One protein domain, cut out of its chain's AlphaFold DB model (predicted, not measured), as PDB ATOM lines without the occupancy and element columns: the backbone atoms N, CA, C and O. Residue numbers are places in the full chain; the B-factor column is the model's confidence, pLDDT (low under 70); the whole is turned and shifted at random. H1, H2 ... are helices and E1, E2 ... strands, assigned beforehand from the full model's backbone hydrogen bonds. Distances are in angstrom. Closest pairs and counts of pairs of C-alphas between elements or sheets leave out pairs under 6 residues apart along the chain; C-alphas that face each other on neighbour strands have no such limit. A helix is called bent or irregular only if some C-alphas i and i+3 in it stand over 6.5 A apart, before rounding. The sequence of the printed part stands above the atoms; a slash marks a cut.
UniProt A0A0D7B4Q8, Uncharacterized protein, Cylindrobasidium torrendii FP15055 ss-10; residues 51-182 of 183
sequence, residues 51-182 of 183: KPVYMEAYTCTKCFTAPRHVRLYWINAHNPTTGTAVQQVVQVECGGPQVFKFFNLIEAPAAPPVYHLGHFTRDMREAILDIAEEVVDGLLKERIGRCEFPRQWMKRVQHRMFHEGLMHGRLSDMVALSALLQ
ATOM      1  N   LYS A  51       9.512 -34.937 247.678       87.00
ATOM      2  CA  LYS A  51       9.906 -36.288 247.251       87.00
ATOM      3  C   LYS A  51       8.727 -37.087 246.713       87.00
ATOM      4  O   LYS A  51       7.622 -36.960 247.249       87.00
ATOM      5  N   PRO A  52       8.946 -37.939 245.699       86.19
ATOM      6  CA  PRO A  52       7.945 -38.905 245.294       86.19
ATOM      7  C   PRO A  52       7.753 -39.943 246.406       86.19
ATOM      8  O   PRO A  52       8.722 -40.529 246.900       86.19
ATOM      9  N   VAL A  53       6.499 -40.167 246.793       86.00
ATOM     10  CA  VAL A  53       6.119 -41.211 247.749       86.00
ATOM     11  C   VAL A  53       5.503 -42.377 246.997       86.00
ATOM     12  O   VAL A  53       4.696 -42.223 246.076       86.00
ATOM     13  N   TYR A  54       5.897 -43.561 247.427       84.81
ATOM     14  CA  TYR A  54       5.603 -44.823 246.794       84.81
ATOM     15  C   TYR A  54       4.945 -45.782 247.779       84.81
ATOM     16  O   TYR A  54       5.277 -45.803 248.967       84.81
ATOM     17  N   MET A  55       4.032 -46.603 247.271       82.19
ATOM     18  CA  MET A  55       3.340 -47.632 248.034       82.19
ATOM     19  C   MET A  55       3.453 -48.985 247.336       82.19
ATOM     20  O   MET A  55       3.274 -49.096 246.124       82.19
ATOM     21  N   GLU A  56       3.721 -50.017 248.124       77.06
ATOM     22  CA  GLU A  56       3.885 -51.397 247.684       77.06
ATOM     23  C   GLU A  56       3.079 -52.337 248.584       77.06
ATOM     24  O   GLU A  56       3.042 -52.184 249.808       77.06
ATOM     25  N   ALA A  57       2.474 -53.356 247.977       70.56
ATOM     26  CA  ALA A  57       1.936 -54.506 248.687       70.56
ATOM     27  C   ALA A  57       2.369 -55.789 247.997       70.56
ATOM     28  O   ALA A  57       2.189 -55.964 246.793       70.56
ATOM     29  N   TYR A  58       2.887 -56.719 248.787       65.12
ATOM     30  CA  TYR A  58       3.189 -58.057 248.310       65.12
ATOM     31  C   TYR A  58       1.946 -58.931 248.484       65.12
ATOM     32  O   TYR A  58       1.545 -59.251 249.609       65.12
ATOM     33  N   THR A  59       1.307 -59.285 247.365       49.94
ATOM     34  CA  THR A  59       0.146 -60.182 247.346       49.94
ATOM     35  C   THR A  59       0.549 -61.649 247.488       49.94
ATOM     36  O   THR A  59       1.698 -62.065 247.352       49.94
ATOM     37  N   CYS A  60      -0.449 -62.442 247.856       44.47
ATOM     38  CA  CYS A  60      -0.343 -63.716 248.543       44.47
ATOM     39  C   CYS A  60      -0.092 -64.914 247.602       44.47
ATOM     40  O   CYS A  60      -0.786 -65.919 247.715       44.47
ATOM     41  N   THR A  61       0.863 -64.852 246.671       45.25
ATOM     42  CA  THR A  61       1.053 -65.952 245.697       45.25
ATOM     43  C   THR A  61       1.875 -67.136 246.219       45.25
ATOM     44  O   THR A  61       1.846 -68.204 245.614       45.25
ATOM     45  N   LYS A  62       2.550 -67.018 247.374       36.59
ATOM     46  CA  LYS A  62       3.198 -68.152 248.065       36.59
ATOM     47  C   LYS A  62       2.989 -68.067 249.576       36.59
ATOM     48  O   LYS A  62       3.823 -67.555 250.319       36.59
ATOM     49  N   CYS A  63       1.834 -68.547 250.035       38.88
ATOM     50  CA  CYS A  63       1.603 -68.830 251.449       38.88
ATOM     51  C   CYS A  63       2.710 -69.753 251.992       38.88
ATOM     52  O   CYS A  63       3.140 -70.656 251.285       38.88
ATOM     53  N   PHE A  64       3.121 -69.513 253.242       42.53
ATOM     54  CA  PHE A  64       3.815 -70.403 254.193       42.53
ATOM     55  C   PHE A  64       5.200 -69.985 254.717       42.53
ATOM     56  O   PHE A  64       5.524 -70.441 255.810       42.53
ATOM     57  N   THR A  65       5.985 -69.096 254.088       45.53
ATOM     58  CA  THR A  65       7.369 -68.852 254.585       45.53
ATOM     59  C   THR A  65       7.815 -67.405 254.792       45.53
ATOM     60  O   THR A  65       8.780 -67.198 255.522       45.53
ATOM     61  N   ALA A  66       7.131 -66.399 254.238       48.41
ATOM     62  CA  ALA A  66       7.506 -64.994 254.423       48.41
ATOM     63  C   ALA A  66       6.414 -64.211 255.177       48.41
ATOM     64  O   ALA A  66       5.221 -64.461 254.945       48.41
ATOM     65  N   PRO A  67       6.775 -63.260 256.064       52.62
ATOM     66  CA  PRO A  67       5.813 -62.282 256.554       52.62
ATOM     67  C   PRO A  67       5.220 -61.539 255.347       52.62
ATOM     68  O   PRO A  67       5.906 -61.288 254.364       52.62
ATOM     69  N   ARG A  68       3.919 -61.240 255.356       59.72
ATOM     70  CA  ARG A  68       3.299 -60.478 254.254       59.72
ATOM     71  C   ARG A  68       3.578 -59.002 254.486       59.72
ATOM     72  O   ARG A  68       3.425 -58.550 255.616       59.72
ATOM     73  N   HIS A  69       3.973 -58.269 253.454       66.44
ATOM     74  CA  HIS A  69       4.464 -56.906 253.627       66.44
ATOM     75  C   HIS A  69       3.619 -55.902 252.848       66.44
ATOM     76  O   HIS A  69       3.365 -56.083 251.655       66.44
ATOM     77  N   VAL A  70       3.211 -54.837 253.535       73.25
ATOM     78  CA  VAL A  70       2.918 -53.548 252.899       73.25
ATOM     79  C   VAL A  70       4.012 -52.576 253.259       73.25
ATOM     80  O   VAL A  70       4.575 -52.644 254.359       73.25
ATOM     81  N   ARG A  71       4.311 -51.699 252.312       78.38
ATOM     82  CA  ARG A  71       5.394 -50.748 252.424       78.38
ATOM     83  C   ARG A  71       4.981 -49.393 251.860       78.38
ATOM     84  O   ARG A  71       4.472 -49.308 250.747       78.38
ATOM     85  N   LEU A  72       5.255 -48.340 252.623       82.44
ATOM     86  CA  LEU A  72       5.284 -46.955 252.156       82.44
ATOM     87  C   LEU A  72       6.728 -46.477 252.177       82.44
ATOM     88  O   LEU A  72       7.428 -46.753 253.151       82.44
ATOM     89  N   TYR A  73       7.176 -45.775 251.143       84.56
ATOM     90  CA  TYR A  73       8.537 -45.258 251.128       84.56
ATOM     91  C   TYR A  73       8.753 -44.068 250.206       84.56
ATOM     92  O   TYR A  73       7.977 -43.811 249.289       84.56
ATOM     93  N   TRP A  74       9.873 -43.392 250.417       86.81
ATOM     94  CA  TRP A  74      10.455 -42.412 249.503       86.81
ATOM     95  C   TRP A  74      11.974 -42.543 249.515       86.81
ATOM     96  O   TRP A  74      12.554 -43.166 250.407       86.81
ATOM     97  N   ILE A  75      12.621 -41.991 248.492       85.56
ATOM     98  CA  ILE A  75      14.070 -42.070 248.307       85.56
ATOM     99  C   ILE A  75      14.710 -40.812 248.893       85.56
ATOM    100  O   ILE A  75      14.420 -39.705 248.445       85.56
ATOM    101  N   ASN A  76      15.594 -40.980 249.876       82.00
ATOM    102  CA  ASN A  76      16.376 -39.882 250.447       82.00
ATOM    103  C   ASN A  76      17.667 -39.639 249.670       82.00
ATOM    104  O   ASN A  76      18.112 -38.504 249.555       82.00
ATOM    105  N   ALA A  77      18.267 -40.700 249.137       78.38
ATOM    106  CA  ALA A  77      19.481 -40.604 248.347       78.38
ATOM    107  C   ALA A  77      19.678 -41.842 247.477       78.38
ATOM    108  O   ALA A  77      19.067 -42.889 247.694       78.38
ATOM    109  N   HIS A  78      20.615 -41.737 246.543       78.44
ATOM    110  CA  HIS A  78      21.185 -42.884 245.856       78.44
ATOM    111  C   HIS A  78      22.606 -43.100 246.356       78.44
ATOM    112  O   HIS A  78      23.391 -42.155 246.437       78.44
ATOM    113  N   ASN A  79      22.938 -44.342 246.694       74.75
ATOM    114  CA  ASN A  79      24.303 -44.717 247.011       74.75
ATOM    115  C   ASN A  79      25.090 -44.811 245.688       74.75
ATOM    116  O   ASN A  79      24.807 -45.695 244.875       74.75
ATOM    117  N   PRO A  80      26.071 -43.925 245.438       70.81
ATOM    118  CA  PRO A  80      26.791 -43.886 244.166       70.81
ATOM    119  C   PRO A  80      27.709 -45.100 243.963       70.81
ATOM    120  O   PRO A  80      28.110 -45.379 242.839       70.81
ATOM    121  N   THR A  81      28.051 -45.824 245.034       74.75
ATOM    122  CA  THR A  81      28.943 -46.989 244.984       74.75
ATOM    123  C   THR A  81      28.200 -48.265 244.609       74.75
ATOM    124  O   THR A  81      28.715 -49.081 243.853       74.75
ATOM    125  N   THR A  82      26.995 -48.451 245.141       74.12
ATOM    126  CA  THR A  82      26.194 -49.672 244.950       74.12
ATOM    127  C   THR A  82      25.054 -49.486 243.951       74.12
ATOM    128  O   THR A  82      24.442 -50.469 243.540       74.12
ATOM    129  N   GLY A  83      24.726 -48.243 243.588       72.25
ATOM    130  CA  GLY A  83      23.554 -47.905 242.777       72.25
ATOM    131  C   GLY A  83      22.214 -48.119 243.496       72.25
ATOM    132  O   GLY A  83      21.163 -48.011 242.866       72.25
ATOM    133  N   THR A  84      22.221 -48.439 244.795       76.50
ATOM    134  CA  THR A  84      21.002 -48.680 245.580       76.50
ATOM    135  C   THR A  84      20.343 -47.372 246.004       76.50
ATOM    136  O   THR A  84      20.997 -46.339 246.154       76.50
ATOM    137  N   ALA A  85      19.027 -47.406 246.200       76.88
ATOM    138  CA  ALA A  85      18.296 -46.289 246.781       76.88
ATOM    139  C   ALA A  85      18.313 -46.416 248.308       76.88
ATOM    140  O   ALA A  85      18.025 -47.489 248.842       76.88
ATOM    141  N   VAL A  86      18.621 -45.322 249.004       74.12
ATOM    142  CA  VAL A  86      18.418 -45.204 250.447       74.12
ATOM    143  C   VAL A  86      17.004 -44.692 250.671       74.12
ATOM    144  O   VAL A  86      16.665 -43.580 250.261       74.12
ATOM    145  N   GLN A  87      16.170 -45.522 251.283       77.31
ATOM    146  CA  GLN A  87      14.735 -45.307 251.395       77.31
ATOM    147  C   GLN A  87      14.324 -45.184 252.856       77.31
ATOM    148  O   GLN A  87      14.770 -45.981 253.678       77.31
ATOM    149  N   GLN A  88      13.440 -44.244 253.173       73.50
ATOM    150  CA  GLN A  88      12.722 -44.252 254.448       73.50
ATOM    151  C   GLN A  88      11.449 -45.075 254.288       73.50
ATOM    152  O   GLN A  88      10.758 -44.918 253.282       73.50
ATOM    153  N   VAL A  89      11.177 -45.993 255.222       72.44
ATOM    154  CA  VAL A  89      10.197 -47.064 255.012       72.44
ATOM    155  C   VAL A  89       9.275 -47.248 256.217       72.44
ATOM    156  O   VAL A  89       9.718 -47.537 257.328       72.44
ATOM    157  N   VAL A  90       7.965 -47.214 255.975       72.06
ATOM    158  CA  VAL A  90       6.976 -47.816 256.882       72.06
ATOM    159  C   VAL A  90       6.705 -49.226 256.399       72.06
ATOM    160  O   VAL A  90       6.285 -49.398 255.256       72.06
ATOM    161  N   GLN A  91       6.934 -50.227 257.250       71.06
ATOM    162  CA  GLN A  91       6.690 -51.627 256.919       71.06
ATOM    163  C   GLN A  91       5.773 -52.283 257.949       71.06
ATOM    164  O   GLN A  91       6.008 -52.239 259.158       71.06
ATOM    165  N   VAL A  92       4.765 -52.996 257.453       66.56
ATOM    166  CA  VAL A  92       3.945 -53.884 258.284       66.56
ATOM    167  C   VAL A  92       4.276 -55.329 257.945       66.56
ATOM    168  O   VAL A  92       4.184 -55.722 256.785       66.56
ATOM    169  N   GLU A  93       4.656 -56.132 258.942       66.06
ATOM    170  CA  GLU A  93       4.934 -57.561 258.765       66.06
ATOM    171  C   GLU A  93       3.748 -58.425 259.219       66.06
ATOM    172  O   GLU A  93       3.436 -58.548 260.406       66.06
ATOM    173  N   CYS A  94       3.111 -59.114 258.277       56.47
ATOM    174  CA  CYS A  94       2.000 -60.023 258.540       56.47
ATOM    175  C   CYS A  94       2.522 -61.469 258.615       56.47
ATOM    176  O   CYS A  94       2.366 -62.244 257.671       56.47
ATOM    177  N   GLY A  95       3.181 -61.838 259.715       48.16
ATOM    178  CA  GLY A  95       3.745 -63.189 259.908       48.16
ATOM    179  C   GLY A  95       3.622 -63.761 261.327       48.16
ATOM    180  O   GLY A  95       3.570 -64.978 261.491       48.16
ATOM    181  N   GLY A  96       3.484 -62.905 262.343       51.16
ATOM    182  CA  GLY A  96       3.398 -63.262 263.768       51.16
ATOM    183  C   GLY A  96       2.281 -62.488 264.485       51.16
ATOM    184  O   GLY A  96       1.313 -62.115 263.813       51.16
ATOM    185  N   PRO A  97       2.352 -62.227 265.814       53.12
ATOM    186  CA  PRO A  97       1.629 -61.076 266.369       53.12
ATOM    187  C   PRO A  97       1.993 -59.896 265.470       53.12
ATOM    188  O   PRO A  97       3.175 -59.712 265.220       53.12
ATOM    189  N   GLN A  98       1.020 -59.239 264.847       53.09
ATOM    190  CA  GLN A  98       1.269 -58.260 263.786       53.09
ATOM    191  C   GLN A  98       2.309 -57.242 264.290       53.09
ATOM    192  O   GLN A  98       2.022 -56.500 265.226       53.09
ATOM    193  N   VAL A  99       3.548 -57.318 263.778       54.12
ATOM    194  CA  VAL A  99       4.665 -56.490 264.255       54.12
ATOM    195  C   VAL A  99       4.812 -55.336 263.280       54.12
ATOM    196  O   VAL A  99       5.100 -55.532 262.097       54.12
ATOM    197  N   PHE A 100       4.613 -54.137 263.809       57.34
ATOM    198  CA  PHE A 100       4.794 -52.879 263.101       57.34
ATOM    199  C   PHE A 100       6.247 -52.470 263.218       57.34
ATOM    200  O   PHE A 100       6.798 -52.435 264.321       57.34
ATOM    201  N   LYS A 101       6.885 -52.220 262.077       59.19
ATOM    202  CA  LYS A 101       8.270 -51.771 262.045       59.19
ATOM    203  C   LYS A 101       8.353 -50.499 261.221       59.19
ATOM    204  O   LYS A 101       8.234 -50.512 259.997       59.19
ATOM    205  N   PHE A 102       8.594 -49.401 261.919       58.62
ATOM    206  CA  PHE A 102       9.072 -48.175 261.305       58.62
ATOM    207  C   PHE A 102      10.574 -48.332 261.091       58.62
ATOM    208  O   PHE A 102      11.338 -48.466 262.048       58.62
ATOM    209  N   PHE A 103      10.994 -48.390 259.831       61.94
ATOM    210  CA  PHE A 103      12.404 -48.433 259.482       61.94
ATOM    211  C   PHE A 103      12.827 -47.057 258.989       61.94
ATOM    212  O   PHE A 103      12.378 -46.577 257.950       61.94
ATOM    213  N   ASN A 104      13.746 -46.436 259.724       57.00
ATOM    214  CA  ASN A 104      14.204 -45.094 259.386       57.00
ATOM    215  C   ASN A 104      14.935 -45.058 258.036       57.00
ATOM    216  O   ASN A 104      14.725 -44.116 257.284       57.00
ATOM    217  N   LEU A 105      15.762 -46.064 257.707       64.38
ATOM    218  CA  LEU A 105      16.516 -46.126 256.447       64.38
ATOM    219  C   LEU A 105      16.786 -47.579 256.018       64.38
ATOM    220  O   LEU A 105      17.317 -48.364 256.803       64.38
ATOM    221  N   ILE A 106      16.482 -47.921 254.765       70.38
ATOM    222  CA  ILE A 106      16.812 -49.202 254.124       70.38
ATOM    223  C   ILE A 106      17.530 -48.915 252.801       70.38
ATOM    224  O   ILE A 106      17.059 -48.109 252.002       70.38
ATOM    225  N   GLU A 107      18.663 -49.575 252.548       67.94
ATOM    226  CA  GLU A 107      19.243 -49.640 251.202       67.94
ATOM    227  C   GLU A 107      18.571 -50.781 250.436       67.94
ATOM    228  O   GLU A 107      18.685 -51.941 250.834       67.94
ATOM    229  N   ALA A 108      17.866 -50.471 249.348       67.06
ATOM    230  CA  ALA A 108      17.185 -51.485 248.548       67.06
ATOM    231  C   ALA A 108      17.356 -51.257 247.036       67.06
ATOM    232  O   ALA A 108      17.612 -50.127 246.593       67.06
ATOM    233  N   PRO A 109      17.199 -52.318 246.220       64.81
ATOM    234  CA  PRO A 109      17.055 -52.186 244.775       64.81
ATOM    235  C   PRO A 109      15.831 -51.328 244.442       64.81
ATOM    236  O   PRO A 109      14.815 -51.382 245.133       64.81
ATOM    237  N   ALA A 110      15.909 -50.554 243.363       56.44
ATOM    238  CA  ALA A 110      14.889 -49.569 243.011       56.44
ATOM    239  C   ALA A 110      13.555 -50.142 242.466       56.44
ATOM    240  O   ALA A 110      12.724 -49.350 242.040       56.44
ATOM    241  N   ALA A 111      13.316 -51.464 242.442       53.03
ATOM    242  CA  ALA A 111      12.082 -52.013 241.850       53.03
ATOM    243  C   ALA A 111      11.614 -53.355 242.447       53.03
ATOM    244  O   ALA A 111      12.388 -54.316 242.508       53.03
ATOM    245  N   PRO A 112      10.330 -53.429 242.849       52.91
ATOM    246  CA  PRO A 112       9.303 -54.248 242.176       52.91
ATOM    247  C   PRO A 112       8.013 -53.396 241.952       52.91
ATOM    248  O   PRO A 112       8.188 -52.193 241.859       52.91
ATOM    249  N   PRO A 113       6.767 -53.885 241.716       54.34
ATOM    250  CA  PRO A 113       5.690 -53.023 241.202       54.34
ATOM    251  C   PRO A 113       5.304 -51.944 242.220       54.34
ATOM    252  O   PRO A 113       4.715 -52.225 243.262       54.34
ATOM    253  N   VAL A 114       5.656 -50.707 241.882       70.12
ATOM    254  CA  VAL A 114       5.529 -49.545 242.752       70.12
ATOM    255  C   VAL A 114       4.320 -48.720 242.336       70.12
ATOM    256  O   VAL A 114       4.215 -48.321 241.176       70.12
ATOM    257  N   TYR A 115       3.429 -48.403 243.276       75.81
ATOM    258  CA  TYR A 115       2.418 -47.379 243.043       75.81
ATOM    259  C   TYR A 115       2.943 -46.009 243.480       75.81
ATOM    260  O   TYR A 115       3.281 -45.810 244.646       75.81
ATOM    261  N   HIS A 116       3.010 -45.060 242.550       82.25
ATOM    262  CA  HIS A 116       3.395 -43.677 242.826       82.25
ATOM    263  C   HIS A 116       2.184 -42.890 243.347       82.25
ATOM    264  O   HIS A 116       1.218 -42.689 242.614       82.25
ATOM    265  N   LEU A 117       2.239 -42.445 244.606       80.94
ATOM    266  CA  LEU A 117       1.165 -41.675 245.250       80.94
ATOM    267  C   LEU A 117       1.187 -40.193 244.868       80.94
ATOM    268  O   LEU A 117       0.165 -39.521 244.972       80.94
ATOM    269  N   GLY A 118       2.347 -39.676 244.464       84.75
ATOM    270  CA  GLY A 118       2.555 -38.258 244.201       84.75
ATOM    271  C   GLY A 118       3.838 -37.731 244.832       84.75
ATOM    272  O   GLY A 118       4.660 -38.492 245.339       84.75
ATOM    273  N   HIS A 119       3.990 -36.411 244.783       87.31
ATOM    274  CA  HIS A 119       5.137 -35.680 245.311       87.31
ATOM    275  C   HIS A 119       4.713 -34.903 246.552       87.31
ATOM    276  O   HIS A 119       3.764 -34.127 246.493       87.31
ATOM    277  N   PHE A 120       5.420 -35.109 247.660       86.38
ATOM    278  CA  PHE A 120       5.027 -34.596 248.968       86.38
ATOM    279  C   PHE A 120       6.189 -33.856 249.622       86.38
ATOM    280  O   PHE A 120       7.334 -34.312 249.542       86.38
ATOM    281  N   THR A 121       5.900 -32.721 250.260       87.50
ATOM    282  CA  THR A 121       6.845 -32.011 251.139       87.50
ATOM    283  C   THR A 121       7.114 -32.830 252.402       87.50
ATOM    284  O   THR A 121       6.416 -33.812 252.656       87.50
ATOM    285  N   ARG A 122       8.107 -32.445 253.209       87.00
ATOM    286  CA  ARG A 122       8.392 -33.124 254.479       87.00
ATOM    287  C   ARG A 122       7.173 -33.179 255.399       87.00
ATOM    288  O   ARG A 122       6.770 -34.274 255.772       87.00
ATOM    289  N   ASP A 123       6.541 -32.037 255.659       83.88
ATOM    290  CA  ASP A 123       5.345 -31.957 256.511       83.88
ATOM    291  C   ASP A 123       4.221 -32.876 256.011       83.88
ATOM    292  O   ASP A 123       3.569 -33.574 256.783       83.88
ATOM    293  N   MET A 124       4.020 -32.933 254.689       85.06
ATOM    294  CA  MET A 124       3.041 -33.841 254.095       85.06
ATOM    295  C   MET A 124       3.442 -35.305 254.275       85.06
ATOM    296  O   MET A 124       2.578 -36.137 254.515       85.06
ATOM    297  N   ARG A 125       4.731 -35.649 254.163       87.50
ATOM    298  CA  ARG A 125       5.206 -37.019 254.406       87.50
ATOM    299  C   ARG A 125       5.022 -37.429 255.861       87.50
ATOM    300  O   ARG A 125       4.600 -38.556 256.088       87.50
ATOM    301  N   GLU A 126       5.277 -36.537 256.813       84.62
ATOM    302  CA  GLU A 126       5.011 -36.773 258.237       84.62
ATOM    303  C   GLU A 126       3.514 -37.024 258.480       84.62
ATOM    304  O   GLU A 126       3.163 -38.047 259.064       84.62
ATOM    305  N   ALA A 127       2.624 -36.222 257.886       85.75
ATOM    306  CA  ALA A 127       1.181 -36.478 257.948       85.75
ATOM    307  C   ALA A 127       0.786 -37.846 257.348       85.75
ATOM    308  O   ALA A 127      -0.071 -38.549 257.880       85.75
ATOM    309  N   ILE A 128       1.430 -38.280 256.256       86.38
ATOM    310  CA  ILE A 128       1.188 -39.617 255.683       86.38
ATOM    311  C   ILE A 128       1.631 -40.726 256.649       86.38
ATOM    312  O   ILE A 128       0.977 -41.772 256.704       86.38
ATOM    313  N   LEU A 129       2.723 -40.529 257.398       84.19
ATOM    314  CA  LEU A 129       3.167 -41.483 258.418       84.19
ATOM    315  C   LEU A 129       2.125 -41.625 259.532       84.19
ATOM    316  O   LEU A 129       1.761 -42.756 259.859       84.19
ATOM    317  N   ASP A 130       1.597 -40.506 260.031       84.69
ATOM    318  CA  ASP A 130       0.547 -40.498 261.057       84.69
ATOM    319  C   ASP A 130      -0.713 -41.240 260.562       84.69
ATOM    320  O   ASP A 130      -1.241 -42.131 261.231       84.69
ATOM    321  N   ILE A 131      -1.151 -40.971 259.322       87.56
ATOM    322  CA  ILE A 131      -2.268 -41.695 258.687       87.56
ATOM    323  C   ILE A 131      -1.992 -43.202 258.616       87.56
ATOM    324  O   ILE A 131      -2.874 -44.019 258.900       87.56
ATOM    325  N   ALA A 132      -0.792 -43.588 258.177       84.69
ATOM    326  CA  ALA A 132      -0.408 -44.984 258.011       84.69
ATOM    327  C   ALA A 132      -0.459 -45.763 259.332       84.69
ATOM    328  O   ALA A 132      -0.899 -46.920 259.336       84.69
ATOM    329  N   GLU A 133      -0.045 -45.127 260.428       80.50
ATOM    330  CA  GLU A 133      -0.095 -45.671 261.785       80.50
ATOM    331  C   GLU A 133      -1.535 -45.809 262.295       80.50
ATOM    332  O   GLU A 133      -1.948 -46.882 262.739       80.50
ATOM    333  N   GLU A 134      -2.358 -44.773 262.142       84.50
ATOM    334  CA  GLU A 134      -3.751 -44.826 262.586       84.50
ATOM    335  C   GLU A 134      -4.576 -45.884 261.842       84.50
ATOM    336  O   GLU A 134      -5.415 -46.581 262.427       84.50
ATOM    337  N   VAL A 135      -4.347 -46.025 260.534       85.81
ATOM    338  CA  VAL A 135      -5.006 -47.054 259.724       85.81
ATOM    339  C   VAL A 135      -4.619 -48.447 260.209       85.81
ATOM    340  O   VAL A 135      -5.489 -49.313 260.329       85.81
ATOM    341  N   VAL A 136      -3.335 -48.664 260.502       79.62
ATOM    342  CA  VAL A 136      -2.845 -49.900 261.117       79.62
ATOM    343  C   VAL A 136      -3.624 -50.214 262.395       79.62
ATOM    344  O   VAL A 136      -4.174 -51.312 262.527       79.62
ATOM    345  N   ASP A 137      -3.720 -49.241 263.297       80.62
ATOM    346  CA  ASP A 137      -4.367 -49.404 264.594       80.62
ATOM    347  C   ASP A 137      -5.849 -49.749 264.459       80.62
ATOM    348  O   ASP A 137      -6.375 -50.595 265.191       80.62
ATOM    349  N   GLY A 138      -6.538 -49.127 263.500       82.56
ATOM    350  CA  GLY A 138      -7.923 -49.455 263.175       82.56
ATOM    351  C   GLY A 138      -8.080 -50.898 262.688       82.56
ATOM    352  O   GLY A 138      -8.914 -51.645 263.202       82.56
ATOM    353  N   LEU A 139      -7.238 -51.329 261.744       80.75
ATOM    354  CA  LEU A 139      -7.291 -52.681 261.174       80.75
ATOM    355  C   LEU A 139      -6.985 -53.773 262.206       80.75
ATOM    356  O   LEU A 139      -7.575 -54.857 262.159       80.75
ATOM    357  N   LEU A 140      -6.093 -53.484 263.155       75.69
ATOM    358  CA  LEU A 140      -5.813 -54.350 264.298       75.69
ATOM    359  C   LEU A 140      -7.026 -54.517 265.208       75.69
ATOM    360  O   LEU A 140      -7.376 -55.645 265.566       75.69
ATOM    361  N   LYS A 141      -7.668 -53.402 265.579       79.75
ATOM    362  CA  LYS A 141      -8.868 -53.395 266.432       79.75
ATOM    363  C   LYS A 141     -10.008 -54.182 265.786       79.75
ATOM    364  O   LYS A 141     -10.701 -54.930 266.472       79.75
ATOM    365  N   GLU A 142     -10.142 -54.078 264.469       82.50
ATOM    366  CA  GLU A 142     -11.125 -54.811 263.665       82.50
ATOM    367  C   GLU A 142     -10.764 -56.283 263.416       82.50
ATOM    368  O   GLU A 142     -11.586 -57.035 262.897       82.50
ATOM    369  N   ARG A 143      -9.559 -56.720 263.806       77.44
ATOM    370  CA  ARG A 143      -9.060 -58.093 263.616       77.44
ATOM    371  C   ARG A 143      -9.067 -58.535 262.149       77.44
ATOM    372  O   ARG A 143      -9.343 -59.699 261.854       77.44
ATOM    373  N   ILE A 144      -8.734 -57.622 261.236       73.81
ATOM    374  CA  ILE A 144      -8.683 -57.919 259.801       73.81
ATOM    375  C   ILE A 144      -7.739 -59.093 259.534       73.81
ATOM    376  O   ILE A 144      -6.607 -59.155 260.028       73.81
ATOM    377  N   GLY A 145      -8.230 -60.050 258.744       69.75
ATOM    378  CA  GLY A 145      -7.503 -61.264 258.415       69.75
ATOM    379  C   GLY A 145      -6.198 -60.960 257.685       69.75
ATOM    380  O   GLY A 145      -6.109 -60.042 256.870       69.75
ATOM    381  N   ARG A 146      -5.176 -61.789 257.913       69.69
ATOM    382  CA  ARG A 146      -3.832 -61.587 257.347       69.69
ATOM    383  C   ARG A 146      -3.827 -61.441 255.819       69.69
ATOM    384  O   ARG A 146      -2.864 -60.911 255.275       69.69
ATOM    385  N   CYS A 147      -4.781 -62.049 255.099       70.19
ATOM    386  CA  CYS A 147      -4.814 -62.027 253.621       70.19
ATOM    387  C   CYS A 147      -5.395 -60.712 253.111       70.19
ATOM    388  O   CYS A 147      -5.037 -60.243 252.038       70.19
ATOM    389  N   GLU A 148      -6.284 -60.123 253.900       75.25
ATOM    390  CA  GLU A 148      -7.004 -58.911 253.547       75.25
ATOM    391  C   GLU A 148      -6.298 -57.663 254.060       75.25
ATOM    392  O   GLU A 148      -6.493 -56.589 253.497       75.25
ATOM    393  N   PHE A 149      -5.464 -57.809 255.093       76.88
ATOM    394  CA  PHE A 149      -4.764 -56.707 255.738       76.88
ATOM    395  C   PHE A 149      -3.999 -55.824 254.744       76.88
ATOM    396  O   PHE A 149      -4.260 -54.624 254.750       76.88
ATOM    397  N   PRO A 150      -3.149 -56.355 253.832       76.62
ATOM    398  CA  PRO A 150      -2.418 -55.506 252.892       76.62
ATOM    399  C   PRO A 150      -3.335 -54.628 252.038       76.62
ATOM    400  O   PRO A 150      -3.137 -53.422 251.908       76.62
ATOM    401  N   ARG A 151      -4.403 -55.238 251.519       76.94
ATOM    402  CA  ARG A 151      -5.401 -54.582 250.675       76.94
ATOM    403  C   ARG A 151      -6.174 -53.513 251.446       76.94
ATOM    404  O   ARG A 151      -6.366 -52.410 250.945       76.94
ATOM    405  N   GLN A 152      -6.638 -53.843 252.651       81.44
ATOM    406  CA  GLN A 152      -7.398 -52.914 253.487       81.44
ATOM    407  C   GLN A 152      -6.532 -51.749 253.965       81.44
ATOM    408  O   GLN A 152      -7.007 -50.617 253.991       81.44
ATOM    409  N   TRP A 153      -5.264 -52.010 254.279       83.62
ATOM    410  CA  TRP A 153      -4.308 -50.984 254.669       83.62
ATOM    411  C   TRP A 153      -4.076 -49.980 253.543       83.62
ATOM    412  O   TRP A 153      -4.368 -48.802 253.734       83.62
ATOM    413  N   MET A 154      -3.692 -50.435 252.344       82.75
ATOM    414  CA  MET A 154      -3.467 -49.530 251.207       82.75
ATOM    415  C   MET A 154      -4.702 -48.679 250.908       82.75
ATOM    416  O   MET A 154      -4.612 -47.457 250.793       82.75
ATOM    417  N   LYS A 155      -5.875 -49.324 250.838       83.38
ATOM    418  CA  LYS A 155      -7.141 -48.652 250.535       83.38
ATOM    419  C   LYS A 155      -7.462 -47.560 251.554       83.38
ATOM    420  O   LYS A 155      -7.879 -46.471 251.172       83.38
ATOM    421  N   ARG A 156      -7.308 -47.846 252.849       88.06
ATOM    422  CA  ARG A 156      -7.647 -46.896 253.916       88.06
ATOM    423  C   ARG A 156      -6.646 -45.756 254.021       88.06
ATOM    424  O   ARG A 156      -7.087 -44.629 254.221       88.06
ATOM    425  N   VAL A 157      -5.352 -46.024 253.831       87.38
ATOM    426  CA  VAL A 157      -4.324 -44.972 253.781       87.38
ATOM    427  C   VAL A 157      -4.619 -44.004 252.639       87.38
ATOM    428  O   VAL A 157      -4.740 -42.810 252.874       87.38
ATOM    429  N   GLN A 158      -4.848 -44.508 251.424       85.62
ATOM    430  CA  GLN A 158      -5.173 -43.659 250.270       85.62
ATOM    431  C   GLN A 158      -6.470 -42.866 250.470       85.62
ATOM    432  O   GLN A 158      -6.523 -41.673 250.186       85.62
ATOM    433  N   HIS A 159      -7.509 -43.513 251.003       86.44
ATOM    434  CA  HIS A 159      -8.779 -42.853 251.289       86.44
ATOM    435  C   HIS A 159      -8.622 -41.718 252.313       86.44
ATOM    436  O   HIS A 159      -9.169 -40.634 252.119       86.44
ATOM    437  N   ARG A 160      -7.853 -41.943 253.385       88.88
ATOM    438  CA  ARG A 160      -7.525 -40.917 254.388       88.88
ATOM    439  C   ARG A 160      -6.710 -39.777 253.778       88.88
ATOM    440  O   ARG A 160      -7.115 -38.632 253.917       88.88
ATOM    441  N   MET A 161      -5.659 -40.082 253.014       87.94
ATOM    442  CA  MET A 161      -4.853 -39.072 252.312       87.94
ATOM    443  C   MET A 161      -5.697 -38.190 251.380       87.94
ATOM    444  O   MET A 161      -5.479 -36.984 251.304       87.94
ATOM    445  N   PHE A 162      -6.676 -38.771 250.681       85.62
ATOM    446  CA  PHE A 162      -7.613 -38.011 249.852       85.62
ATOM    447  C   PHE A 162      -8.505 -37.087 250.693       85.62
ATOM    448  O   PHE A 162      -8.646 -35.908 250.377       85.62
ATOM    449  N   HIS A 163      -9.081 -37.602 251.781       86.06
ATOM    450  CA  HIS A 163      -9.928 -36.814 252.680       86.06
ATOM    451  C   HIS A 163      -9.184 -35.678 253.385       86.06
ATOM    452  O   HIS A 163      -9.781 -34.637 253.644       86.06
ATOM    453  N   GLU A 164      -7.898 -35.864 253.666       85.38
ATOM    454  CA  GLU A 164      -7.032 -34.856 254.284       85.38
ATOM    455  C   GLU A 164      -6.442 -33.870 253.256       85.38
ATOM    456  O   GLU A 164      -5.666 -32.988 253.610       85.38
ATOM    457  N   GLY A 165      -6.820 -33.980 251.975       84.31
ATOM    458  CA  GLY A 165      -6.373 -33.068 250.919       84.31
ATOM    459  C   GLY A 165      -4.911 -33.261 250.502       84.31
ATOM    460  O   GLY A 165      -4.365 -32.432 249.778       84.31
ATOM    461  N   LEU A 166      -4.273 -34.357 250.920       83.94
ATOM    462  CA  LEU A 166      -2.897 -34.684 250.539       83.94
ATOM    463  C   LEU A 166      -2.825 -35.176 249.087       83.94
ATOM    464  O   LEU A 166      -1.822 -34.974 248.408       83.94
ATOM    465  N   MET A 167      -3.897 -35.791 248.582       78.12
ATOM    466  CA  MET A 167      -4.005 -36.230 247.191       78.12
ATOM    467  C   MET A 167      -5.092 -35.452 246.450       78.12
ATOM    468  O   MET A 167      -6.252 -35.448 246.853       78.12
ATOM    469  N   HIS A 168      -4.726 -34.856 245.314       64.38
ATOM    470  CA  HIS A 168      -5.649 -34.162 244.418       64.38
ATOM    471  C   HIS A 168      -5.870 -35.028 243.166       64.38
ATOM    472  O   HIS A 168      -4.988 -35.140 242.321       64.38
ATOM    473  N   GLY A 169      -7.029 -35.683 243.057       60.25
ATOM    474  CA  GLY A 169      -7.350 -36.596 241.951       60.25
ATOM    475  C   GLY A 169      -8.803 -37.076 241.986       60.25
ATOM    476  O   GLY A 169      -9.528 -36.798 242.940       60.25
ATOM    477  N   ARG A 170      -9.272 -37.780 240.948       52.31
ATOM    478  CA  ARG A 170     -10.617 -38.383 240.968       52.31
ATOM    479  C   ARG A 170     -10.552 -39.720 241.707       52.31
ATOM    480  O   ARG A 170      -9.664 -40.523 241.444       52.31
ATOM    481  N   LEU A 171     -11.541 -40.008 242.560       51.75
ATOM    482  CA  LEU A 171     -11.706 -41.303 243.254       51.75
ATOM    483  C   LEU A 171     -11.575 -42.532 242.326       51.75
ATOM    484  O   LEU A 171     -11.221 -43.610 242.791       51.75
ATOM    485  N   SER A 172     -11.830 -42.377 241.023       46.97
ATOM    486  CA  SER A 172     -11.651 -43.410 239.994       46.97
ATOM    487  C   SER A 172     -10.219 -43.946 239.891       46.97
ATOM    488  O   SER A 172     -10.048 -45.135 239.627       46.97
ATOM    489  N   ASP A 173      -9.205 -43.125 240.173       51.00
ATOM    490  CA  ASP A 173      -7.799 -43.549 240.137       51.00
ATOM    491  C   ASP A 173      -7.451 -44.438 241.349       51.00
ATOM    492  O   ASP A 173      -6.570 -45.293 241.264       51.00
ATOM    493  N   MET A 174      -8.219 -44.326 242.446       53.47
ATOM    494  CA  MET A 174      -8.132 -45.212 243.618       53.47
ATOM    495  C   MET A 174      -8.813 -46.577 243.397       53.47
ATOM    496  O   MET A 174      -8.507 -47.545 244.092       53.47
ATOM    497  N   VAL A 175      -9.741 -46.697 242.437       48.84
ATOM    498  CA  VAL A 175     -10.477 -47.952 242.167       48.84
ATOM    499  C   VAL A 175      -9.644 -48.930 241.331       48.84
ATOM    500  O   VAL A 175      -9.703 -50.137 241.576       48.84
ATOM    501  N   ALA A 176      -8.794 -48.433 240.425       49.78
ATOM    502  CA  ALA A 176      -7.877 -49.266 239.635       49.78
ATOM    503  C   ALA A 176      -6.915 -50.102 240.514       49.78
ATOM    504  O   ALA A 176      -6.582 -51.238 240.177       49.78
ATOM    505  N   LEU A 177      -6.551 -49.589 241.695       48.38
ATOM    506  CA  LEU A 177      -5.714 -50.259 242.704       48.38
ATOM    507  C   LEU A 177      -6.358 -51.496 243.336       48.38
ATOM    508  O   LEU A 177      -5.664 -52.449 243.682       48.38
ATOM    509  N   SER A 178      -7.682 -51.499 243.490       46.72
ATOM    510  CA  SER A 178      -8.389 -52.651 244.062       46.72
ATOM    511  C   SER A 178      -8.442 -53.823 243.080       46.72
ATOM    512  O   SER A 178      -8.484 -54.970 243.515       46.72
ATOM    513  N   ALA A 179      -8.418 -53.533 241.774       41.66
ATOM    514  CA  ALA A 179      -8.461 -54.521 240.699       41.66
ATOM    515  C   ALA A 179      -7.091 -55.176 240.433       41.66
ATOM    516  O   ALA A 179      -7.036 -56.380 240.209       41.66
ATOM    517  N   LEU A 180      -5.983 -54.430 240.547       46.50
ATOM    518  CA  LEU A 180      -4.613 -54.970 240.417       46.50
ATOM    519  C   LEU A 180      -4.237 -55.987 241.508       46.50
ATOM    520  O   LEU A 180      -3.314 -56.771 241.332       46.50
ATOM    521  N   LEU A 181      -4.950 -55.982 242.638       44.66
ATOM    522  CA  LEU A 181      -4.762 -56.933 243.739       44.66
ATOM    523  C   LEU A 181      -5.720 -58.145 243.659       44.66
ATOM    524  O   LEU A 181      -5.706 -58.977 244.567       44.66
ATOM    525  N   GLN A 182      -6.581 -58.217 242.631       39.75
ATOM    526  CA  GLN A 182      -7.520 -59.325 242.375       39.75
ATOM    527  C   GLN A 182      -7.036 -60.315 241.298       39.75
ATOM    528  O   GLN A 182      -7.624 -61.390 241.188       39.75
TER     529      GLN A 182
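AT A GLANCE: This is residues 51 to 182 of the 183 residues of an uncharacterized protein of Cylindrobasidium torrendii FP15055 ss-10 (UniProt A0A0D7B4Q8). A twisted wall of five strands, three of them sharply bent, has H1 and H2 packed over one face and its other face bare; short H3 folds back beside H2, off the sheet. The 132 printed residues hold E1 to E5, then H1 to H3; the sheet, E4 E3 E2 E1 E5, is antiparallel and the class mixed. The whole is compact, radius of gyration of the C-alphas 14.7 A, spanning 42 by 37 by 25 A.

HOW THE PARTS SIT: Look first at E1, residues 51 to 57, E2, 68 to 78, E3, 85 to 94, and E4, 99 to 108, a meander, each strand the antiparallel neighbour of the one before. Within hydrogen-bond range are N 54 and O 73, 2.8 A, N 90 and O 72, 2.9 A, and N 87 and O 106, 2.8 A. E4 bends by 84 degrees at residue 104. Beside E1 find edge strand E5, residues 115 to 120, with N 53 and O 118 2.9 A apart. In two layers, helices on one face, H1, residues 122 to 141, lies over E3, height 9.7 A over the sheet, and H2, residues 149 to 163, over E2 and E1, height 10.0 A. H1 and H2 touch, closest at C-alphas 132 and 157, 5.8 A. H3, residues 172 to 180, makes a helical hairpin with H2, closest at C-alphas 158 and 174, 7.4 A. Every O i to N i+4 pair is within range in H1 and H2; H3 has 1 of 5, and 3 of 6 for i+3.

IN THESE COORDINATES: Find C-alpha 51 at (9.906, -36.288, 247.251), where E1 begins. E2 is 26.5 A long, H1 29.2 A. H3 ends at C-alpha 180, (-4.613, -54.970, 240.417).

THE WHOLE: The printed part has no cut and no long link. Mean pLDDT of the printed part is 70.7; residues 168 to 182 are among those under 70.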